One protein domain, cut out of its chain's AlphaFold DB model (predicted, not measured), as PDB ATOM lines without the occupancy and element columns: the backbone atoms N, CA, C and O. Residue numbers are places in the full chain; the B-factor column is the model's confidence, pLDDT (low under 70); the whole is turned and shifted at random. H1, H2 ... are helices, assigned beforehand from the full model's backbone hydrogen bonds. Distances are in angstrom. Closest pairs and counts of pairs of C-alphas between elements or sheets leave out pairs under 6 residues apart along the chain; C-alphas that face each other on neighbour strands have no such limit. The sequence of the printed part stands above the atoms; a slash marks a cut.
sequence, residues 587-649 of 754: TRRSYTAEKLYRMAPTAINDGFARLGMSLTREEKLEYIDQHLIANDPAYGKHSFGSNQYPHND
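AT A GLANCE: This is residues 587 to 649 of the 754 residues of the protein "Putative chitinase" of Pseudomonas baetica (UniProt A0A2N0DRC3). Four short helices make two crosswise pairs, H1 with H3 and H2 with H4; beyond H4, residues 641 to 649 form a loop that folds back. The printed part has 63 residues with four named helices, H1 to H4 in chain order, and no named strand: all helix. It is compact, radius of gyration of the C-alphas 11.1 A, spanning 33 by 23 by 17 A.

HOW THE PARTS SIT: Begin at H3, residues 617 to 628; it touches H1, residues 593 to 599, about perpendicular at 85 degrees, closest C-alphas Ala 593 and Asp 625, 4.8 A. With residues 627 to 628 alone, H3 only just touches H4, residues 632 to 640, only at the corner: 3 pairs of C-alphas within 8 A, closest Leu 628 and Tyr 635, 5.1 A. H4 touches H2, residues 601 to 610, at 86 degrees, closest C-alphas Ala 603 and Ser 639, 4.8 A. H1 and H4 are apart. In the four helices every O i to N i+4 pair is within hydrogen-bond range.

IN THESE COORDINATES: Find C-alpha 593 at (-11.540, -40.345, 34.596), where H1 begins. H3 is 15.0 A long, H2 13.5 A; H4 ends at C-alpha 640, (-23.633, -40.010, 21.760).

THE WHOLE: The C-alphas farthest apart, Arg 589 and Gln 644, are 34.5 A apart. The printed part has no cut and no long link; 26 residues have pLDDT under 70, among them 612 to 619.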
ATOM      1  N   THR A 587      -7.824 -45.075  26.992       73.81
ATOM      2  CA  THR A 587      -7.123 -46.037  27.864       73.81
ATOM      3  C   THR A 587      -6.528 -45.400  29.123       73.81
ATOM      4  O   THR A 587      -6.061 -44.256  29.095       73.81
ATOM      5  N   ARG A 588      -6.434 -46.197  30.203       61.56
ATOM      6  CA  ARG A 588      -5.837 -45.786  31.493       61.56
ATOM      7  C   ARG A 588      -4.384 -45.311  31.393       61.56
ATOM      8  O   ARG A 588      -3.926 -44.566  32.248       61.56
ATOM      9  N   ARG A 589      -3.651 -45.703  30.342       53.50
ATOM     10  CA  ARG A 589      -2.264 -45.251  30.113       53.50
ATOM     11  C   ARG A 589      -2.159 -43.785  29.691       53.50
ATOM     12  O   ARG A 589      -1.076 -43.219  29.789       53.50
ATOM     13  N   SER A 590      -3.242 -43.167  29.225       54.44
ATOM     14  CA  SER A 590      -3.215 -41.785  28.719       54.44
ATOM     15  C   SER A 590      -4.305 -40.898  29.330       54.44
ATOM     16  O   SER A 590      -4.133 -39.676  29.393       54.44
ATOM     17  N   TYR A 591      -5.391 -41.503  29.823       68.50
ATOM     18  CA  TYR A 591      -6.520 -40.829  30.455       68.50
ATOM     19  C   TYR A 591      -6.819 -41.431  31.814       68.50
ATOM     20  O   TYR A 591      -6.892 -42.640  31.989       68.50
ATOM     21  N   THR A 592      -7.079 -40.547  32.750       62.25
ATOM     22  CA  THR A 592      -7.839 -40.868  33.946       62.25
ATOM     23  C   THR A 592      -9.255 -40.351  33.762       62.25
ATOM     24  O   THR A 592      -9.536 -39.589  32.825       62.25
ATOM     25  N   ALA A 593     -10.148 -40.747  34.659       64.81
ATOM     26  CA  ALA A 593     -11.540 -40.345  34.596       64.81
ATOM     27  C   ALA A 593     -11.728 -38.828  34.562       64.81
ATOM     28  O   ALA A 593     -12.460 -38.306  33.724       64.81
ATOM     29  N   GLU A 594     -10.987 -38.109  35.403       78.69
ATOM     30  CA  GLU A 594     -11.030 -36.647  35.429       78.69
ATOM     31  C   GLU A 594     -10.656 -36.034  34.073       78.69
ATOM     32  O   GLU A 594     -11.310 -35.100  33.603       78.69
ATOM     33  N   LYS A 595      -9.637 -36.581  33.399       76.12
ATOM     34  CA  LYS A 595      -9.216 -36.131  32.064       76.12
ATOM     35  C   LYS A 595     -10.285 -36.422  31.002       76.12
ATOM     36  O   LYS A 595     -10.509 -35.574  30.141       76.12
ATOM     37  N   LEU A 596     -10.941 -37.588  31.067       69.00
ATOM     38  CA  LEU A 596     -12.001 -37.971  30.125       69.00
ATOM     39  C   LEU A 596     -13.239 -37.089  30.306       69.00
ATOM     40  O   LEU A 596     -13.791 -36.579  29.333       69.00
ATOM     41  N   TYR A 597     -13.608 -36.831  31.558       70.94
ATOM     42  CA  TYR A 597     -14.717 -35.953  31.894       70.94
ATOM     43  C   TYR A 597     -14.524 -34.541  31.347       70.94
ATOM     44  O   TYR A 597     -15.387 -34.006  30.651       70.94
ATOM     45  N   ARG A 598     -13.363 -33.936  31.633       73.19
ATOM     46  CA  ARG A 598     -13.067 -32.560  31.218       73.19
ATOM     47  C   ARG A 598     -13.018 -32.375  29.701       73.19
ATOM     48  O   ARG A 598     -13.219 -31.253  29.249       73.19
ATOM     49  N   MET A 599     -12.774 -33.426  28.917       82.50
ATOM     50  CA  MET A 599     -12.706 -33.336  27.454       82.50
ATOM     51  C   MET A 599     -14.086 -33.139  26.800       82.50
ATOM     52  O   MET A 599     -14.169 -32.473  25.771       82.50
ATOM     53  N   ALA A 600     -15.159 -33.703  27.371       69.19
ATOM     54  CA  ALA A 600     -16.511 -33.634  26.797       69.19
ATOM     55  C   ALA A 600     -17.615 -33.634  27.875       69.19
ATOM     56  O   ALA A 600     -18.491 -34.504  27.885       69.19
ATOM     57  N   PRO A 601     -17.604 -32.655  28.792       67.38
ATOM     58  CA  PRO A 601     -18.475 -32.672  29.958       67.38
ATOM     59  C   PRO A 601     -19.948 -32.604  29.571       67.38
ATOM     60  O   PRO A 601     -20.755 -33.284  30.189       67.38
ATOM     61  N   THR A 602     -20.304 -31.840  28.538       60.38
ATOM     62  CA  THR A 602     -21.691 -31.751  28.075       60.38
ATOM     63  C   THR A 602     -22.198 -33.115  27.619       60.38
ATOM     64  O   THR A 602     -23.153 -33.610  28.192       60.38
ATOM     65  N   ALA A 603     -21.499 -33.791  26.702       67.19
ATOM     66  CA  ALA A 603     -21.917 -35.099  26.187       67.19
ATOM     67  C   ALA A 603     -22.027 -36.170  27.290       67.19
ATOM     68  O   ALA A 603     -22.960 -36.972  27.305       67.19
ATOM     69  N   ILE A 604     -21.098 -36.165  28.247       74.06
ATOM     70  CA  ILE A 604     -21.091 -37.122  29.360       74.06
ATOM     71  C   ILE A 604     -22.172 -36.788  30.396       74.06
ATOM     72  O   ILE A 604     -22.825 -37.699  30.906       74.06
ATOM     73  N   ASN A 605     -22.384 -35.507  30.711       70.56
ATOM     74  CA  ASN A 605     -23.450 -35.072  31.616       70.56
ATOM     75  C   ASN A 605     -24.822 -35.280  30.991       70.56
ATOM     76  O   ASN A 605     -25.721 -35.708  31.697       70.56
ATOM     77  N   ASP A 606     -24.973 -35.053  29.691       66.50
ATOM     78  CA  ASP A 606     -26.180 -35.400  28.949       66.50
ATOM     79  C   ASP A 606     -26.383 -36.917  28.962       66.50
ATOM     80  O   ASP A 606     -27.508 -37.387  29.070       66.50
ATOM     81  N   GLY A 607     -25.297 -37.693  28.911       84.69
ATOM     82  CA  GLY A 607     -25.269 -39.126  29.191       84.69
ATOM     83  C   GLY A 607     -25.855 -39.483  30.547       84.69
ATOM     84  O   GLY A 607     -26.820 -40.232  30.623       84.69
ATOM     85  N   PHE A 608     -25.318 -38.914  31.621       75.56
ATOM     86  CA  PHE A 608     -25.808 -39.165  32.973       75.56
ATOM     87  C   PHE A 608     -27.222 -38.647  33.196       75.56
ATOM     88  O   PHE A 608     -28.025 -39.366  33.770       75.56
ATOM     89  N   ALA A 609     -27.559 -37.459  32.696       68.56
ATOM     90  CA  ALA A 609     -28.908 -36.907  32.742       68.56
ATOM     91  C   ALA A 609     -29.888 -37.817  31.999       68.56
ATOM     92  O   ALA A 609     -30.960 -38.126  32.512       68.56
ATOM     93  N   ARG A 610     -29.489 -38.329  30.830       82.62
ATOM     94  CA  ARG A 610     -30.260 -39.321  30.077       82.62
ATOM     95  C   ARG A 610     -30.388 -40.645  30.824       82.62
ATOM     96  O   ARG A 610     -31.430 -41.284  30.742       82.62
ATOM     97  N   LEU A 611     -29.353 -41.044  31.553       71.12
ATOM     98  CA  LEU A 611     -29.371 -42.210  32.433       71.12
ATOM     99  C   LEU A 611     -29.975 -41.916  33.820       71.12
ATOM    100  O   LEU A 611     -30.000 -42.803  34.666       71.12
ATOM    101  N   GLY A 612     -30.459 -40.695  34.071       64.88
ATOM    102  CA  GLY A 612     -31.031 -40.268  35.350       64.88
ATOM    103  C   GLY A 612     -30.050 -40.242  36.531       64.88
ATOM    104  O   GLY A 612     -30.481 -40.164  37.679       64.88
ATOM    105  N   MET A 613     -28.742 -40.324  36.284       63.44
ATOM    106  CA  MET A 613     -27.715 -40.405  37.322       63.44
ATOM    107  C   MET A 613     -27.300 -39.005  37.788       63.44
ATOM    108  O   MET A 613     -26.702 -38.225  37.042       63.44
ATOM    109  N   SER A 614     -27.600 -38.699  39.051       60.56
ATOM    110  CA  SER A 614     -27.363 -37.394  39.675       60.56
ATOM    111  C   SER A 614     -26.202 -37.493  40.652       60.56
ATOM    112  O   SER A 614     -26.369 -37.635  41.857       60.56
ATOM    113  N   LEU A 615     -25.006 -37.540  40.092       58.16
ATOM    114  CA  LEU A 615     -23.818 -37.885  40.853       58.16
ATOM    115  C   LEU A 615     -23.067 -36.642  41.315       58.16
ATOM    116  O   LEU A 615     -22.977 -35.633  40.593       58.16
ATOM    117  N   THR A 616     -22.492 -36.759  42.513       55.38
ATOM    118  CA  THR A 616     -21.490 -35.813  42.999       55.38
ATOM    119  C   THR A 616     -20.268 -35.839  42.086       55.38
ATOM    120  O   THR A 616     -20.107 -36.719  41.239       55.38
ATOM    121  N   ARG A 617     -19.392 -34.839  42.214       67.06
ATOM    122  CA  ARG A 617     -18.194 -34.768  41.374       67.06
ATOM    123  C   ARG A 617     -17.335 -36.022  41.558       67.06
ATOM    124  O   ARG A 617     -16.931 -36.594  40.556       67.06
ATOM    125  N   GLU A 618     -17.106 -36.475  42.783       52.75
ATOM    126  CA  GLU A 618     -16.303 -37.671  43.054       52.75
ATOM    127  C   GLU A 618     -16.939 -38.944  42.485       52.75
ATOM    128  O   GLU A 618     -16.273 -39.694  41.775       52.75
ATOM    129  N   GLU A 619     -18.240 -39.147  42.704       64.94
ATOM    130  CA  GLU A 619     -18.949 -40.316  42.169       64.94
ATOM    131  C   GLU A 619     -18.982 -40.301  40.638       64.94
ATOM    132  O   GLU A 619     -18.869 -41.351  40.003       64.94
ATOM    133  N   LYS A 620     -19.079 -39.106  40.024       82.94
ATOM    134  CA  LYS A 620     -18.937 -38.961  38.569       82.94
ATOM    135  C   LYS A 620     -17.587 -39.490  38.121       82.94
ATOM    136  O   LYS A 620     -17.514 -40.162  37.104       82.94
ATOM    137  N   LEU A 621     -16.522 -39.215  38.854       54.53
ATOM    138  CA  LEU A 621     -15.178 -39.614  38.453       54.53
ATOM    139  C   LEU A 621     -14.937 -41.104  38.657       54.53
ATOM    140  O   LEU A 621     -14.363 -41.741  37.780       54.53
ATOM    141  N   GLU A 622     -15.425 -41.680  39.747       74.12
ATOM    142  CA  GLU A 622     -15.318 -43.120  39.969       74.12
ATOM    143  C   GLU A 622     -16.106 -43.906  38.925       74.12
ATOM    144  O   GLU A 622     -15.586 -44.855  38.336       74.12
ATOM    145  N   TYR A 623     -17.310 -43.434  38.595       69.75
ATOM    146  CA  TYR A 623     -18.081 -44.010  37.502       69.75
ATOM    147  C   TYR A 623     -17.314 -43.919  36.180       69.75
ATOM    148  O   TYR A 623     -17.213 -44.900  35.434       69.75
ATOM    149  N   ILE A 624     -16.761 -42.737  35.874       83.44
ATOM    150  CA  ILE A 624     -15.999 -42.547  34.640       83.44
ATOM    151  C   ILE A 624     -14.782 -43.494  34.614       83.44
ATOM    152  O   ILE A 624     -14.442 -43.989  33.540       83.44
ATOM    153  N   ASP A 625     -14.177 -43.838  35.753       67.19
ATOM    154  CA  ASP A 625     -13.025 -44.749  35.808       67.19
ATOM    155  C   ASP A 625     -13.404 -46.232  35.713       67.19
ATOM    156  O   ASP A 625     -12.768 -46.984  34.972       67.19
ATOM    157  N   GLN A 626     -14.444 -46.659  36.433       64.06
ATOM    158  CA  GLN A 626     -14.871 -48.059  36.480       64.06
ATOM    159  C   GLN A 626     -15.566 -48.499  35.180       64.06
ATOM    160  O   GLN A 626     -15.555 -49.693  34.864       64.06
ATOM    161  N   HIS A 627     -16.157 -47.563  34.417       71.44
ATOM    162  CA  HIS A 627     -17.088 -47.913  33.330       71.44
ATOM    163  C   HIS A 627     -16.847 -47.239  31.984       71.44
ATOM    164  O   HIS A 627     -17.105 -47.854  30.947       71.44
ATOM    165  N   LEU A 628     -16.412 -45.980  31.977       86.88
ATOM    166  CA  LEU A 628     -16.283 -45.218  30.732       86.88
ATOM    167  C   LEU A 628     -14.871 -45.290  30.158       86.88
ATOM    168  O   LEU A 628     -14.676 -45.285  28.943       86.88
ATOM    169  N   ILE A 629     -13.880 -45.410  31.029       77.31
ATOM    170  CA  ILE A 629     -12.502 -45.632  30.631       77.31
ATOM    171  C   ILE A 629     -12.286 -47.059  30.121       77.31
ATOM    172  O   ILE A 629     -12.801 -48.030  30.669       77.31
ATOM    173  N   ALA A 630     -11.470 -47.181  29.071       62.28
ATOM    174  CA  ALA A 630     -11.134 -48.428  28.382       62.28
ATOM    175  C   ALA A 630     -12.339 -49.202  27.801       62.28
ATOM    176  O   ALA A 630     -12.239 -50.408  27.569       62.28
ATOM    177  N   ASN A 631     -13.463 -48.518  27.536       71.62
ATOM    178  CA  ASN A 631     -14.678 -49.142  27.017       71.62
ATOM    179  C   ASN A 631     -15.380 -48.281  25.952       71.62
ATOM    180  O   ASN A 631     -16.240 -47.447  26.231       71.62
ATOM    181  N   ASP A 632     -15.011 -48.524  24.699       90.38
ATOM    182  CA  ASP A 632     -15.441 -47.755  23.529       90.38
ATOM    183  C   ASP A 632     -16.963 -47.801  23.247       90.38
ATOM    184  O   ASP A 632     -17.564 -46.732  23.085       90.38
ATOM    185  N   PRO A 633     -17.639 -48.969  23.234       83.25
ATOM    186  CA  PRO A 633     -19.083 -49.020  23.015       83.25
ATOM    187  C   PRO A 633     -19.865 -48.351  24.143       83.25
ATOM    188  O   PRO A 633     -20.796 -47.591  23.876       83.25
ATOM    189  N   ALA A 634     -19.479 -48.615  25.397       84.62
ATOM    190  CA  ALA A 634     -20.160 -48.045  26.553       84.62
ATOM    191  C   ALA A 634     -20.037 -46.521  26.553       84.62
ATOM    192  O   ALA A 634     -21.042 -45.826  26.681       84.62
ATOM    193  N   TYR A 635     -18.837 -45.996  26.306       87.25
ATOM    194  CA  TYR A 635     -18.627 -44.559  26.228       87.25
ATOM    195  C   TYR A 635     -19.366 -43.904  25.051       87.25
ATOM    196  O   TYR A 635     -19.972 -42.848  25.231       87.25
ATOM    197  N   GLY A 636     -19.373 -44.526  23.864       89.62
ATOM    198  CA  GLY A 636     -20.063 -43.997  22.681       89.62
ATOM    199  C   GLY A 636     -21.577 -43.937  22.861       89.62
ATOM    200  O   GLY A 636     -22.209 -42.917  22.599       89.62
ATOM    201  N   LYS A 637     -22.161 -44.997  23.405       87.62
ATOM    202  CA  LYS A 637     -23.588 -45.064  23.715       87.62
ATOM    203  C   LYS A 637     -23.983 -44.135  24.865       87.62
ATOM    204  O   LYS A 637     -25.047 -43.514  24.838       87.62
ATOM    205  N   HIS A 638     -23.109 -43.995  25.862       88.12
ATOM    206  CA  HIS A 638     -23.293 -43.060  26.971       88.12
ATOM    207  C   HIS A 638     -23.153 -41.598  26.541       88.12
ATOM    208  O   HIS A 638     -23.884 -40.751  27.035       88.12
ATOM    209  N   SER A 639     -22.280 -41.267  25.599       87.75
ATOM    210  CA  SER A 639     -21.996 -39.858  25.272       87.75
ATOM    211  C   SER A 639     -22.670 -39.382  23.977       87.75
ATOM    212  O   SER A 639     -22.920 -38.193  23.818       87.75
ATOM    213  N   PHE A 640     -23.028 -40.299  23.072       87.75
ATOM    214  CA  PHE A 640     -23.633 -40.010  21.760       87.75
ATOM    215  C   PHE A 640     -24.870 -40.865  21.465       87.75
ATOM    216  O   PHE A 640     -25.267 -41.029  20.310       87.75
ATOM    217  N   GLY A 641     -25.476 -41.435  22.504       78.81
ATOM    218  CA  GLY A 641     -26.739 -42.148  22.389       78.81
ATOM    219  C   GLY A 641     -27.924 -41.211  22.182       78.81
ATOM    220  O   GLY A 641     -27.836 -39.994  22.350       78.81
ATOM    221  N   SER A 642     -29.067 -41.799  21.845       90.00
ATOM    222  CA  SER A 642     -30.327 -41.065  21.727       90.00
ATOM    223  C   SER A 642     -31.424 -41.753  22.521       90.00
ATOM    224  O   SER A 642     -31.417 -42.973  22.660       90.00
ATOM    225  N   ASN A 643     -32.413 -40.977  22.955       86.94
ATOM    226  CA  ASN A 643     -33.626 -41.540  23.547       86.94
ATOM    227  C   ASN A 643     -34.434 -42.348  22.526       86.94
ATOM    228  O   ASN A 643     -35.066 -43.330  22.896       86.94
ATOM    229  N   GLN A 644     -34.397 -41.953  21.246       88.00
ATOM    230  CA  GLN A 644     -35.165 -42.606  20.185       88.00
ATOM    231  C   GLN A 644     -34.697 -44.044  19.938       88.00
ATOM    232  O   GLN A 644     -35.505 -44.957  19.800       88.00
ATOM    233  N   TYR A 645     -33.380 -44.234  19.903       82.81
ATOM    234  CA  TYR A 645     -32.735 -45.529  19.739       82.81
ATOM    235  C   TYR A 645     -31.695 -45.694  20.852       82.81
ATOM    236  O   TYR A 645     -30.521 -45.369  20.646       82.81
ATOM    237  N   PRO A 646     -32.109 -46.185  22.038       81.62
ATOM    238  CA  PRO A 646     -31.264 -46.218  23.233       81.62
ATOM    239  C   PRO A 646     -30.068 -47.146  23.101       81.62
ATOM    240  O   PRO A 646     -29.094 -46.996  23.831       81.62
ATOM    241  N   HIS A 647     -30.145 -48.122  22.190       81.94
ATOM    242  CA  HIS A 647     -29.074 -49.078  21.937       81.94
ATOM    243  C   HIS A 647     -28.021 -48.586  20.944       81.94
ATOM    244  O   HIS A 647     -26.929 -49.150  20.921       81.94
ATOM    245  N   ASN A 648     -28.332 -47.518  20.206       89.56
ATOM    246  CA  ASN A 648     -27.463 -46.947  19.194       89.56
ATOM    247  C   ASN A 648     -26.596 -45.834  19.766       89.56
ATOM    248  O   ASN A 648     -26.952 -45.150  20.728       89.56
ATOM    249  N   ASP A 649     -25.487 -45.610  19.076       92.12
ATOM    250  CA  ASP A 649     -24.705 -44.399  19.203       92.12
ATOM    251  C   ASP A 649     -24.544 -43.722  17.838       92.12
ATOM    252  O   ASP A 649     -24.472 -44.367  16.785       92.12
TER     253      ASP A 649